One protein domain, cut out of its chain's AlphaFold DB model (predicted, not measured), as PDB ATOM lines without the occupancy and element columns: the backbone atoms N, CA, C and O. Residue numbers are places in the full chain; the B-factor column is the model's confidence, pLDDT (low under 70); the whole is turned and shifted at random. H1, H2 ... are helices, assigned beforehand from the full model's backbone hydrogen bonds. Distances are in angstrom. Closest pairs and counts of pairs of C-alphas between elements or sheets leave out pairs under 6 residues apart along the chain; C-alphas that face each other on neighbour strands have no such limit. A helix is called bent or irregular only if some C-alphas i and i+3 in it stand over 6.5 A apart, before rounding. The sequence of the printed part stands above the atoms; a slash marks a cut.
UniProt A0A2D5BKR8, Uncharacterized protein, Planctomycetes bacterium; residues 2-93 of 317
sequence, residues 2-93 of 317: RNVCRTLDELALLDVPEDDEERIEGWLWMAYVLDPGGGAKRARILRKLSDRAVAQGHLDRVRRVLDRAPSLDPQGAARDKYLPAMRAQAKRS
ATOM      1  N   ARG A   2     125.374 131.967 141.875       51.38
ATOM      2  CA  ARG A   2     125.644 131.664 140.456       51.38
ATOM      3  C   ARG A   2     126.408 130.336 140.397       51.38
ATOM      4  O   ARG A   2     127.246 130.075 141.254       51.38
ATOM      5  N   ASN A   3     126.039 129.470 139.457       68.94
ATOM      6  CA  ASN A   3     126.558 128.110 139.347       68.94
ATOM      7  C   ASN A   3     128.070 128.176 139.082       68.94
ATOM      8  O   ASN A   3     128.467 128.437 137.952       68.94
ATOM      9  N   VAL A   4     128.894 127.960 140.114       65.44
ATOM     10  CA  VAL A   4     130.370 127.957 140.042       65.44
ATOM     11  C   VAL A   4     130.860 127.119 138.861       65.44
ATOM     12  O   VAL A   4     131.804 127.496 138.182       65.44
ATOM     13  N   CYS A   5     130.151 126.040 138.527       58.91
ATOM     14  CA  CYS A   5     130.478 125.187 137.391       58.91
ATOM     15  C   CYS A   5     130.266 125.851 136.032       58.91
ATOM     16  O   CYS A   5     131.010 125.556 135.112       58.91
ATOM     17  N   ARG A   6     129.275 126.738 135.895       67.19
ATOM     18  CA  ARG A   6     129.090 127.513 134.664       67.19
ATOM     19  C   ARG A   6     130.241 128.497 134.489       67.19
ATOM     20  O   ARG A   6     130.789 128.574 133.405       67.19
ATOM     21  N   THR A   7     130.645 129.181 135.557       68.25
ATOM     22  CA  THR A   7     131.800 130.089 135.517       68.25
ATOM     23  C   THR A   7     133.111 129.334 135.299       68.25
ATOM     24  O   THR A   7     133.962 129.820 134.577       68.25
ATOM     25  N   LEU A   8     133.268 128.127 135.852       65.19
ATOM     26  CA  LEU A   8     134.394 127.237 135.549       65.19
ATOM     27  C   LEU A   8     134.393 126.778 134.089       65.19
ATOM     28  O   LEU A   8     135.446 126.786 133.466       65.19
ATOM     29  N   ASP A   9     133.233 126.400 133.544       63.66
ATOM     30  CA  ASP A   9     133.089 126.051 132.128       63.66
ATOM     31  C   ASP A   9     133.416 127.277 131.243       63.66
ATOM     32  O   ASP A   9     134.128 127.135 130.255       63.66
ATOM     33  N   GLU A  10     132.973 128.483 131.621       71.44
ATOM     34  CA  GLU A  10     133.255 129.756 130.931       71.44
ATOM     35  C   GLU A  10     134.733 130.185 131.048       71.44
ATOM     36  O   GLU A  10     135.317 130.612 130.061       71.44
ATOM     37  N   LEU A  11     135.373 130.016 132.209       68.81
ATOM     38  CA  LEU A  11     136.803 130.293 132.416       68.81
ATOM     39  C   LEU A  11     137.681 129.284 131.682       68.81
ATOM     40  O   LEU A  11     138.677 129.656 131.070       68.81
ATOM     41  N   ALA A  12     137.285 128.011 131.693       62.88
ATOM     42  CA  ALA A  12     137.890 126.998 130.847       62.88
ATOM     43  C   ALA A  12     137.727 127.347 129.366       62.88
ATOM     44  O   ALA A  12     138.535 126.892 128.565       62.88
ATOM     45  N   LEU A  13     136.684 128.116 129.010       66.31
ATOM     46  CA  LEU A  13     136.395 128.575 127.655       66.31
ATOM     47  C   LEU A  13     137.262 129.720 127.149       66.31
ATOM     48  O   LEU A  13     137.329 129.887 125.930       66.31
ATOM     49  N   LEU A  14     137.932 130.446 128.038       70.56
ATOM     50  CA  LEU A  14     138.747 131.587 127.656       70.56
ATOM     51  C   LEU A  14     139.992 131.140 126.889       70.56
ATOM     52  O   LEU A  14     140.677 130.189 127.272       70.56
ATOM     53  N   ASP A  15     140.257 131.845 125.794       70.31
ATOM     54  CA  ASP A  15     141.568 131.862 125.166       70.31
ATOM     55  C   ASP A  15     142.432 132.825 125.978       70.31
ATOM     56  O   ASP A  15     142.082 133.997 126.140       70.31
ATOM     57  N   VAL A  16     143.472 132.292 126.609       72.62
ATOM     58  CA  VAL A  16     144.239 133.003 127.632       72.62
ATOM     59  C   VAL A  16     145.662 133.172 127.124       72.62
ATOM     60  O   VAL A  16     146.229 132.175 126.673       72.62
ATOM     61  N   PRO A  17     146.262 134.372 127.221       77.19
ATOM     62  CA  PRO A  17     147.693 134.527 127.000       77.19
ATOM     63  C   PRO A  17     148.496 133.537 127.852       77.19
ATOM     64  O   PRO A  17     148.104 133.230 128.979       77.19
ATOM     65  N   GLU A  18     149.625 133.065 127.325       73.44
ATOM     66  CA  GLU A  18     150.482 132.074 127.992       73.44
ATOM     67  C   GLU A  18     150.895 132.526 129.405       73.44
ATOM     68  O   GLU A  18     150.757 131.769 130.367       73.44
ATOM     69  N   ASP A  19     151.255 133.806 129.548       80.19
ATOM     70  CA  ASP A  19     151.640 134.441 130.820       80.19
ATOM     71  C   ASP A  19     150.523 134.430 131.881       80.19
ATOM     72  O   ASP A  19     150.780 134.535 133.082       80.19
ATOM     73  N   ASP A  20     149.269 134.290 131.452       80.31
ATOM     74  CA  ASP A  20     148.093 134.277 132.317       80.31
ATOM     75  C   ASP A  20     147.572 132.864 132.608       80.31
ATOM     76  O   ASP A  20     146.690 132.693 133.459       80.31
ATOM     77  N   GLU A  21     148.112 131.831 131.954       73.69
ATOM     78  CA  GLU A  21     147.634 130.460 132.123       73.69
ATOM     79  C   GLU A  21     147.749 129.964 133.560       73.69
ATOM     80  O   GLU A  21     146.816 129.334 134.061       73.69
ATOM     81  N   GLU A  22     148.875 130.234 134.223       75.25
ATOM     82  CA  GLU A  22     149.101 129.793 135.601       75.25
ATOM     83  C   GLU A  22     148.101 130.450 136.557       75.25
ATOM     84  O   GLU A  22     147.528 129.792 137.432       75.25
ATOM     85  N   ARG A  23     147.818 131.736 136.337       80.38
ATOM     86  CA  ARG A  23     146.856 132.507 137.126       80.38
ATOM     87  C   ARG A  23     145.430 131.994 136.933       80.38
ATOM     88  O   ARG A  23     144.738 131.736 137.921       80.38
ATOM     89  N   ILE A  24     144.999 131.799 135.684       75.81
ATOM     90  CA  ILE A  24     143.665 131.259 135.385       75.81
ATOM     91  C   ILE A  24     143.529 129.832 135.899       75.81
ATOM     92  O   ILE A  24     142.488 129.472 136.447       75.81
ATOM     93  N   GLU A  25     144.576 129.022 135.800       73.00
ATOM     94  CA  GLU A  25     144.571 127.689 136.380       73.00
ATOM     95  C   GLU A  25     144.456 127.724 137.907       73.00
ATOM     96  O   GLU A  25     143.670 126.964 138.475       73.00
ATOM     97  N   GLY A  26     145.155 128.644 138.574       76.75
ATOM     98  CA  GLY A  26     144.983 128.900 140.002       76.75
ATOM     99  C   GLY A  26     143.524 129.192 140.364       76.75
ATOM    100  O   GLY A  26     143.006 128.639 141.336       76.75
ATOM    101  N   TRP A  27     142.819 129.983 139.549       77.50
ATOM    102  CA  TRP A  27     141.390 130.251 139.736       77.50
ATOM    103  C   TRP A  27     140.506 129.040 139.449       77.50
ATOM    104  O   TRP A  27     139.603 128.761 140.237       77.50
ATOM    105  N   LEU A  28     140.770 128.294 138.373       72.75
ATOM    106  CA  LEU A  28     140.056 127.052 138.059       72.75
ATOM    107  C   LEU A  28     140.206 126.034 139.200       72.75
ATOM    108  O   LEU A  28     139.239 125.371 139.578       72.75
ATOM    109  N   TRP A  29     141.390 125.951 139.806       73.25
ATOM    110  CA  TRP A  29     141.665 125.121 140.980       73.25
ATOM    111  C   TRP A  29     140.997 125.621 142.241       73.25
ATOM    112  O   TRP A  29     140.371 124.824 142.941       73.25
ATOM    113  N   MET A  30     141.050 126.918 142.512       72.56
ATOM    114  CA  MET A  30     140.342 127.493 143.648       72.56
ATOM    115  C   MET A  30     138.838 127.225 143.535       72.56
ATOM    116  O   MET A  30     138.211 126.747 144.476       72.56
ATOM    117  N   ALA A  31     138.261 127.429 142.354       71.75
ATOM    118  CA  ALA A  31     136.853 127.164 142.111       71.75
ATOM    119  C   ALA A  31     136.512 125.660 142.143       71.75
ATOM    120  O   ALA A  31     135.448 125.308 142.646       71.75
ATOM    121  N   TYR A  32     137.408 124.761 141.713       75.44
ATOM    122  CA  TYR A  32     137.250 123.313 141.919       75.44
ATOM    123  C   TYR A  32     137.191 122.946 143.411       75.44
ATOM    124  O   TYR A  32     136.354 122.143 143.825       75.44
ATOM    125  N   VAL A  33     138.078 123.525 144.228       73.69
ATOM    126  CA  VAL A  33     138.141 123.282 145.679       73.69
ATOM    127  C   VAL A  33     136.895 123.832 146.381       73.69
ATOM    128  O   VAL A  33     136.320 123.142 147.229       73.69
ATOM    129  N   LEU A  34     136.454 125.030 145.989       74.44
ATOM    130  CA  LEU A  34     135.332 125.755 146.590       74.44
ATOM    131  C   LEU A  34     133.942 125.307 146.097       74.44
ATOM    132  O   LEU A  34     132.949 125.687 146.714       74.44
ATOM    133  N   ASP A  35     133.824 124.519 145.020       71.56
ATOM    134  CA  ASP A  35     132.521 124.095 144.474       71.56
ATOM    135  C   ASP A  35     131.766 123.178 145.456       71.56
ATOM    136  O   ASP A  35     132.169 122.031 145.631       71.56
ATOM    137  N   PRO A  36     130.629 123.578 146.052       73.69
ATOM    138  CA  PRO A  36     129.888 122.724 146.986       73.69
ATOM    139  C   PRO A  36     129.295 121.462 146.330       73.69
ATOM    140  O   PRO A  36     128.748 120.603 147.021       73.69
ATOM    141  N   GLY A  37     129.368 121.332 144.999       69.25
ATOM    142  CA  GLY A  37     128.968 120.135 144.273       69.25
ATOM    143  C   GLY A  37     129.714 118.876 144.732       69.25
ATOM    144  O   GLY A  37     130.926 118.883 144.937       69.25
ATOM    145  N   GLY A  38     128.983 117.763 144.851       76.38
ATOM    146  CA  GLY A  38     129.558 116.466 145.220       76.38
ATOM    147  C   GLY A  38     130.636 115.977 144.241       76.38
ATOM    148  O   GLY A  38     130.690 116.398 143.081       76.38
ATOM    149  N   GLY A  39     131.472 115.033 144.691       81.81
ATOM    150  CA  GLY A  39     132.676 114.585 143.972       81.81
ATOM    151  C   GLY A  39     132.463 114.187 142.503       81.81
ATOM    152  O   GLY A  39     133.311 114.465 141.662       81.81
ATOM    153  N   ALA A  40     131.300 113.630 142.144       83.94
ATOM    154  CA  ALA A  40     130.985 113.256 140.760       83.94
ATOM    155  C   ALA A  40     130.873 114.457 139.797       83.94
ATOM    156  O   ALA A  40     131.216 114.341 138.617       83.94
ATOM    157  N   LYS A  41     130.390 115.610 140.279       82.50
ATOM    158  CA  LYS A  41     130.276 116.840 139.479       82.50
ATOM    159  C   LYS A  41     131.661 117.435 139.234       82.50
ATOM    160  O   LYS A  41     132.011 117.698 138.086       82.50
ATOM    161  N   ARG A  42     132.464 117.537 140.296       82.69
ATOM    162  CA  ARG A  42     133.856 118.004 140.252       82.69
ATOM    163  C   ARG A  42     134.715 117.149 139.308       82.69
ATOM    164  O   ARG A  42     135.344 117.682 138.399       82.69
ATOM    165  N   ALA A  43     134.631 115.821 139.413       87.38
ATOM    166  CA  ALA A  43     135.319 114.889 138.514       87.38
ATOM    167  C   ALA A  43     134.976 115.109 137.028       87.38
ATOM    168  O   ALA A  43     135.838 115.013 136.157       87.38
ATOM    169  N   ARG A  44     133.715 115.432 136.709       86.50
ATOM    170  CA  ARG A  44     133.294 115.720 135.328       86.50
ATOM    171  C   ARG A  44     133.966 116.976 134.774       86.50
ATOM    172  O   ARG A  44     134.352 116.974 133.609       86.50
ATOM    173  N   ILE A  45     134.098 118.020 135.591       82.62
ATOM    174  CA  ILE A  45     134.773 119.268 135.210       82.62
ATOM    175  C   ILE A  45     136.252 118.995 134.944       82.62
ATOM    176  O   ILE A  45     136.756 119.378 133.894       82.62
ATOM    177  N   LEU A  46     136.918 118.254 135.834       86.38
ATOM    178  CA  LEU A  46     138.332 117.906 135.674       86.38
ATOM    179  C   LEU A  46     138.608 117.162 134.355       86.38
ATOM    180  O   LEU A  46     139.568 117.470 133.653       86.38
ATOM    181  N   ARG A  47     137.726 116.230 133.971       90.88
ATOM    182  CA  ARG A  47     137.821 115.508 132.689       90.88
ATOM    183  C   ARG A  47     137.631 116.433 131.488       90.88
ATOM    184  O   ARG A  47     138.468 116.425 130.596       90.88
ATOM    185  N   LYS A  48     136.592 117.278 131.503       86.62
ATOM    186  CA  LYS A  48     136.354 118.270 130.439       86.62
ATOM    187  C   LYS A  48     137.537 119.225 130.266       86.62
ATOM    188  O   LYS A  48     137.900 119.536 129.137       86.62
ATOM    189  N   LEU A  49     138.129 119.683 131.373       84.56
ATOM    190  CA  LEU A  49     139.327 120.526 131.359       84.56
ATOM    191  C   LEU A  49     140.489 119.821 130.655       84.56
ATOM    192  O   LEU A  49     141.146 120.429 129.816       84.56
ATOM    193  N   SER A  50     140.697 118.537 130.957       90.56
ATOM    194  CA  SER A  50     141.706 117.706 130.296       90.56
ATOM    195  C   SER A  50     141.456 117.590 128.789       90.56
ATOM    196  O   SER A  50     142.329 117.923 127.990       90.56
ATOM    197  N   ASP A  51     140.243 117.186 128.394       89.50
ATOM    198  CA  ASP A  51     139.861 116.989 126.988       89.50
ATOM    199  C   ASP A  51     140.027 118.275 126.173       89.50
ATOM    200  O   ASP A  51     140.500 118.266 125.035       89.50
ATOM    201  N   ARG A  52     139.678 119.409 126.779       85.50
ATOM    202  CA  ARG A  52     139.814 120.711 126.147       85.50
ATOM    203  C   ARG A  52     141.270 121.152 126.026       85.50
ATOM    204  O   ARG A  52     141.675 121.587 124.952       85.50
ATOM    205  N   ALA A  53     142.055 121.020 127.094       87.12
ATOM    206  CA  ALA A  53     143.477 121.347 127.063       87.12
ATOM    207  C   ALA A  53     144.202 120.526 125.983       87.12
ATOM    208  O   ALA A  53     145.041 121.057 125.259       87.12
ATOM    209  N   VAL A  54     143.808 119.264 125.790       90.81
ATOM    210  CA  VAL A  54     144.265 118.433 124.666       90.81
ATOM    211  C   VAL A  54     143.864 119.028 123.317       90.81
ATOM    212  O   VAL A  54     144.719 119.159 122.441       90.81
ATOM    213  N   ALA A  55     142.589 119.387 123.141       89.44
ATOM    214  CA  ALA A  55     142.073 119.935 121.887       89.44
ATOM    215  C   ALA A  55     142.758 121.254 121.489       89.44
ATOM    216  O   ALA A  55     143.043 121.459 120.313       89.44
ATOM    217  N   GLN A  56     143.072 122.109 122.465       87.00
ATOM    218  CA  GLN A  56     143.771 123.380 122.249       87.00
ATOM    219  C   GLN A  56     145.299 123.222 122.182       87.00
ATOM    220  O   GLN A  56     146.000 124.128 121.756       87.00
ATOM    221  N   GLY A  57     145.842 122.064 122.572       88.62
ATOM    222  CA  GLY A  57     147.284 121.820 122.591       88.62
ATOM    223  C   GLY A  57     148.026 122.395 123.798       88.62
ATOM    224  O   GLY A  57     149.244 122.520 123.739       88.62
ATOM    225  N   HIS A  58     147.331 122.695 124.895       88.81
ATOM    226  CA  HIS A  58     147.901 123.265 126.120       88.81
ATOM    227  C   HIS A  58     148.516 122.144 126.980       88.81
ATOM    228  O   HIS A  58     147.938 121.686 127.970       88.81
ATOM    229  N   LEU A  59     149.679 121.637 126.565       88.94
ATOM    230  CA  LEU A  59     150.288 120.415 127.114       88.94
ATOM    231  C   LEU A  59     150.673 120.518 128.588       88.94
ATOM    232  O   LEU A  59     150.566 119.538 129.327       88.94
ATOM    233  N   ASP A  60     151.090 121.695 129.044       86.31
ATOM    234  CA  ASP A  60     151.416 121.894 130.453       86.31
ATOM    235  C   ASP A  60     150.171 121.833 131.342       86.31
ATOM    236  O   ASP A  60     150.210 121.221 132.413       86.31
ATOM    237  N   ARG A  61     149.036 122.353 130.863       87.00
ATOM    238  CA  ARG A  61     147.741 122.210 131.538       87.00
ATOM    239  C   ARG A  61     147.293 120.750 131.573       87.00
ATOM    240  O   ARG A  61     146.881 120.271 132.629       87.00
ATOM    241  N   VAL A  62     147.433 120.015 130.463       90.62
ATOM    242  CA  VAL A  62     147.161 118.566 130.433       90.62
ATOM    243  C   VAL A  62     148.013 117.843 131.477       90.62
ATOM    244  O   VAL A  62     147.472 117.083 132.278       90.62
ATOM    245  N   ARG A  63     149.324 118.112 131.534       90.69
ATOM    246  CA  ARG A  63     150.226 117.518 132.534       90.69
ATOM    247  C   ARG A  63     149.744 117.780 133.963       90.69
ATOM    248  O   ARG A  63     149.591 116.829 134.723       90.69
ATOM    249  N   ARG A  64     149.457 119.036 134.317       87.62
ATOM    250  CA  ARG A  64     149.025 119.409 135.678       87.62
ATOM    251  C   ARG A  64     147.701 118.750 136.075       87.62
ATOM    252  O   ARG A  64     147.561 118.295 137.211       87.62
ATOM    253  N   VAL A  65     146.754 118.639 135.139       90.12
ATOM    254  CA  VAL A  65     145.504 117.887 135.339       90.12
ATOM    255  C   VAL A  65     145.800 116.408 135.597       90.12
ATOM    256  O   VAL A  65     145.283 115.841 136.560       90.12
ATOM    257  N   LEU A  66     146.643 115.785 134.766       92.81
ATOM    258  CA  LEU A  66     146.998 114.368 134.883       92.81
ATOM    259  C   LEU A  66     147.716 114.046 136.202       92.81
ATOM    260  O   LEU A  66     147.394 113.034 136.820       92.81
ATOM    261  N   ASP A  67     148.616 114.913 136.668       88.56
ATOM    262  CA  ASP A  67     149.345 114.727 137.933       88.56
ATOM    263  C   ASP A  67     148.409 114.736 139.157       88.56
ATOM    264  O   ASP A  67     148.667 114.062 140.155       88.56
ATOM    265  N   ARG A  68     147.293 115.474 139.082       89.00
ATOM    266  CA  ARG A  68     146.310 115.603 140.173       89.00
ATOM    267  C   ARG A  68     145.113 114.662 140.040       89.00
ATOM    268  O   ARG A  68     144.425 114.407 141.027       89.00
ATOM    269  N   ALA A  69     144.842 114.129 138.849       91.88
ATOM    270  CA  ALA A  69     143.686 113.273 138.597       91.88
ATOM    271  C   ALA A  69     143.559 112.075 139.566       91.88
ATOM    272  O   ALA A  69     142.442 111.825 140.021       91.88
ATOM    273  N   PRO A  70     144.640 111.367 139.966       91.25
ATOM    274  CA  PRO A  70     144.527 110.259 140.915       91.25
ATOM    275  C   PRO A  70     143.995 110.658 142.298       91.25
ATOM    276  O   PRO A  70     143.311 109.855 142.926       91.25
ATOM    277  N   SER A  71     144.284 111.875 142.777       89.44
ATOM    278  CA  SER A  71     143.801 112.352 144.080       89.44
ATOM    279  C   SER A  71     142.423 113.006 143.986       89.44
ATOM    280  O   SER A  71     141.597 112.838 144.882       89.44
ATOM    281  N   LEU A  72     142.154 113.725 142.895       87.75
ATOM    282  CA  LEU A  72     140.927 114.503 142.721       87.75
ATOM    283  C   LEU A  72     139.765 113.697 142.118       87.75
ATOM    284  O   LEU A  72     138.604 113.992 142.397       87.75
ATOM    285  N   ASP A  73     140.061 112.681 141.309       92.81
ATOM    286  CA  ASP A  73     139.093 111.794 140.659       92.81
ATOM    287  C   ASP A  73     139.631 110.348 140.590       92.81
ATOM    288  O   ASP A  73     139.851 109.801 139.501       92.81
ATOM    289  N   PRO A  74     139.834 109.688 141.749       92.69
ATOM    290  CA  PRO A  74     140.414 108.346 141.809       92.69
ATOM    291  C   PRO A  74     139.597 107.316 141.018       92.69
ATOM    292  O   PRO A  74     140.159 106.433 140.373       92.69
ATOM    293  N   GLN A  75     138.264 107.441 141.008       93.94
ATOM    294  CA  GLN A  75     137.393 106.548 140.240       93.94
ATOM    295  C   GLN A  75     137.553 106.740 138.730       93.94
ATOM    296  O   GLN A  75     137.513 105.765 137.981       93.94
ATOM    297  N   GLY A  76     137.706 107.983 138.262       94.94
ATOM    298  CA  GLY A  76     137.974 108.273 136.857       94.94
ATOM    299  C   GLY A  76     139.350 107.793 136.424       94.94
ATOM    300  O   GLY A  76     139.454 107.163 135.373       94.94
ATOM    301  N   ALA A  77     140.373 108.022 137.251       93.44
ATOM    302  CA  ALA A  77     141.725 107.531 137.012       93.44
ATOM    303  C   ALA A  77     141.756 105.995 136.917       93.44
ATOM    304  O   ALA A  77     142.255 105.452 135.936       93.44
ATOM    305  N   ALA A  78     141.118 105.293 137.862       92.06
ATOM    306  CA  ALA A  78     141.030 103.830 137.867       92.06
ATOM    307  C   ALA A  78     140.208 103.243 136.702       92.06
ATOM    308  O   ALA A  78     140.340 102.064 136.386       92.06
ATOM    309  N   ARG A  79     139.338 104.046 136.072       95.31
ATOM    310  CA  ARG A  79     138.503 103.662 134.916       95.31
ATOM    311  C   ARG A  79     138.996 104.271 133.602       95.31
ATOM    312  O   ARG A  79     138.199 104.424 132.675       95.31
ATOM    313  N   ASP A  80     140.264 104.672 133.543       95.69
ATOM    314  CA  ASP A  80     140.925 105.183 132.338       95.69
ATOM    315  C   ASP A  80     140.260 106.406 131.697       95.69
ATOM    316  O   ASP A  80     140.415 106.668 130.504       95.69
ATOM    317  N   LYS A  81     139.538 107.215 132.479       97.00
ATOM    318  CA  LYS A  81     138.852 108.405 131.954       97.00
ATOM    319  C   LYS A  81     139.806 109.490 131.458       97.00
ATOM    320  O   LYS A  81     139.381 110.335 130.684       97.00
ATOM    321  N   TYR A  82     141.074 109.435 131.858       96.88
ATOM    322  CA  TYR A  82     142.125 110.364 131.435       96.88
ATOM    323  C   TYR A  82     143.048 109.784 130.359       96.88
ATOM    324  O   TYR A  82     143.970 110.459 129.907       96.88
ATOM    325  N   LEU A  83     142.811 108.544 129.923       96.88
ATOM    326  CA  LEU A  83     143.681 107.861 128.974       96.88
ATOM    327  C   LEU A  83     143.803 108.579 127.613       96.88
ATOM    328  O   LEU A  83     144.926 108.655 127.108       96.88
ATOM    329  N   PRO A  84     142.736 109.174 127.034       96.50
ATOM    330  CA  PRO A  84     142.871 109.997 125.829       96.50
ATOM    331  C   PRO A  84     143.846 111.166 126.017       96.50
ATOM    332  O   PRO A  84     144.717 111.387 125.176       96.50
ATOM    333  N   ALA A  85     143.770 111.859 127.156       97.19
ATOM    334  CA  ALA A  85     144.667 112.964 127.471       97.19
ATOM    335  C   ALA A  85     146.108 112.509 127.719       97.19
ATOM    336  O   ALA A  85     147.041 113.133 127.219       97.19
ATOM    337  N   MET A  86     146.300 111.374 128.398       98.00
ATOM    338  CA  MET A  86     147.622 110.759 128.555       98.00
ATOM    339  C   MET A  86     148.260 110.432 127.202       98.00
ATOM    340  O   MET A  86     149.433 110.727 126.985       98.00
ATOM    341  N   ARG A  87     147.492 109.841 126.277       97.81
ATOM    342  CA  ARG A  87     147.950 109.513 124.916       97.81
ATOM    343  C   ARG A  87     148.297 110.772 124.131       97.81
ATOM    344  O   ARG A  87     149.369 110.836 123.535       97.81
ATOM    345  N   ALA A  88     147.440 111.791 124.167       96.69
ATOM    346  CA  ALA A  88     147.700 113.060 123.495       96.69
ATOM    347  C   ALA A  88     148.974 113.742 124.022       96.69
ATOM    348  O   ALA A  88     149.823 114.161 123.232       96.69
ATOM    349  N   GLN A  89     149.143 113.767 125.345       96.38
ATOM    350  CA  GLN A  89     150.333 114.298 126.001       96.38
ATOM    351  C   GLN A  89     151.596 113.523 125.601       96.38
ATOM    352  O   GLN A  89     152.616 114.122 125.267       96.38
ATOM    353  N   ALA A  90     151.531 112.192 125.581       97.62
ATOM    354  CA  ALA A  90     152.660 111.341 125.221       97.62
ATOM    355  C   ALA A  90     153.049 111.434 123.734       97.62
ATOM    356  O   ALA A  90     154.221 111.263 123.404       97.62
ATOM    357  N   LYS A  91     152.096 111.721 122.831       96.69
ATOM    358  CA  LYS A  91     152.380 111.962 121.403       96.69
ATOM    359  C   LYS A  91     153.152 113.255 121.163       96.69
ATOM    360  O   LYS A  91     153.969 113.294 120.253       96.69
ATOM    361  N   ARG A  92     152.875 114.301 121.944       94.62
ATOM    362  CA  ARG A  92     153.447 115.642 121.732       94.62
ATOM    363  C   ARG A  92     154.651 115.940 122.625       94.62
ATOM    364  O   ARG A  92     155.498 116.743 122.269       94.62
ATOM    365  N   SER A  93     154.739 115.297 123.784       94.44
ATOM    366  CA  SER A  93     155.864 115.424 124.707       94.44
ATOM    367  C   SER A  93     156.108 114.075 125.386       94.44
ATOM    368  O   SER A  93     156.604 113.142 124.751       94.44
TER     369      SER A  93
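Overview. This is residues 2 to 93 of the 317 residues of an uncharacterized protein of Planctomycetes bacterium (UniProt A0A2D5BKR8). Two helical hairpins, H1 with H2 and H3 with H4, stand side by side in a flat slab of nearly aligned helices, and H6 packs on the H3 and H4 hairpin along the side away from H1 and H2. The short H5 makes the turn between H4 and H6. The printed part has 92 residues with six named helices in the order H1 to H6 and no named strand, and its class is all helix. H2, H3, H4 and H6 form an up and down bundle, each helix running against the one before it. The whole is compact, with a radius of gyration of the C-alphas of 12.5 A, and spans 38 by 33 by 16 A.

Arrangement. H1, residues 4 to 12, and H2, residues 18 to 34, form a helical hairpin; they touch, closest at the C-alphas of Leu 8 and Leu 28, 6.2 A, at a shallow tilt of 15 degrees, opposite ways. H2 touches H1 with residues 24 to 31 alone. H3, residues 39 to 56, touches H1 with residues 45 to 49 alone, the closest C-alphas being those of Ala 12 and Leu 49, 6.6 A. H2 and H3 are close but not clearly touching, with the C-alphas of Tyr 32 and Arg 42 closest at 6.5 A. H3 and H4, residues 59 to 72, form the second helical hairpin; they touch, closest at the C-alphas of Ser 50 and Val 62, 5.5 A, at a shallow tilt of 17 degrees. H5, residues 74 to 78, and H4 touch only at the corner by their link, with the C-alphas of Pro 70 and Ala 77 closest at 5.5 A. H6, residues 83 to 92, touches H4, closest at the C-alphas of Leu 59 and Gln 89, 6.2 A, at a shallow tilt of 30 degrees, opposite ways. H6 also touches H3, with residues 50 to 54 of H3 alone, closest at the C-alphas of Val 54 and Ala 85, 6.2 A. H1 and H6 are apart, and so are H2 and H6. Every O i to N i+4 pair is within hydrogen-bond range in H1, H3, H5 and H6, against 11 of 13 in H2 and 8 of 10 in H4.

Along the chain. H1 begins at C-alpha 4 (130.370, 127.957, 140.042). H2 is 24.8 A long, H3 25.9 A and H4 19.1 A. H2 and H4 are irregular: C-alphas 19 and 22 are 7.1 A apart, and C-alphas 67 and 70 are 7.2 A apart. H6, 14.4 A long, ends at C-alpha 92 (153.447, 115.642, 121.732).

Size, cuts and confidence. The two C-alphas farthest apart are those of Arg 2 and Lys 91, 38.3 A. The printed part has no cut, and its five links between helices are tight. The mean pLDDT of the printed part is 83.0; residues 2 to 9, 11 to 13 and 37 are under 70.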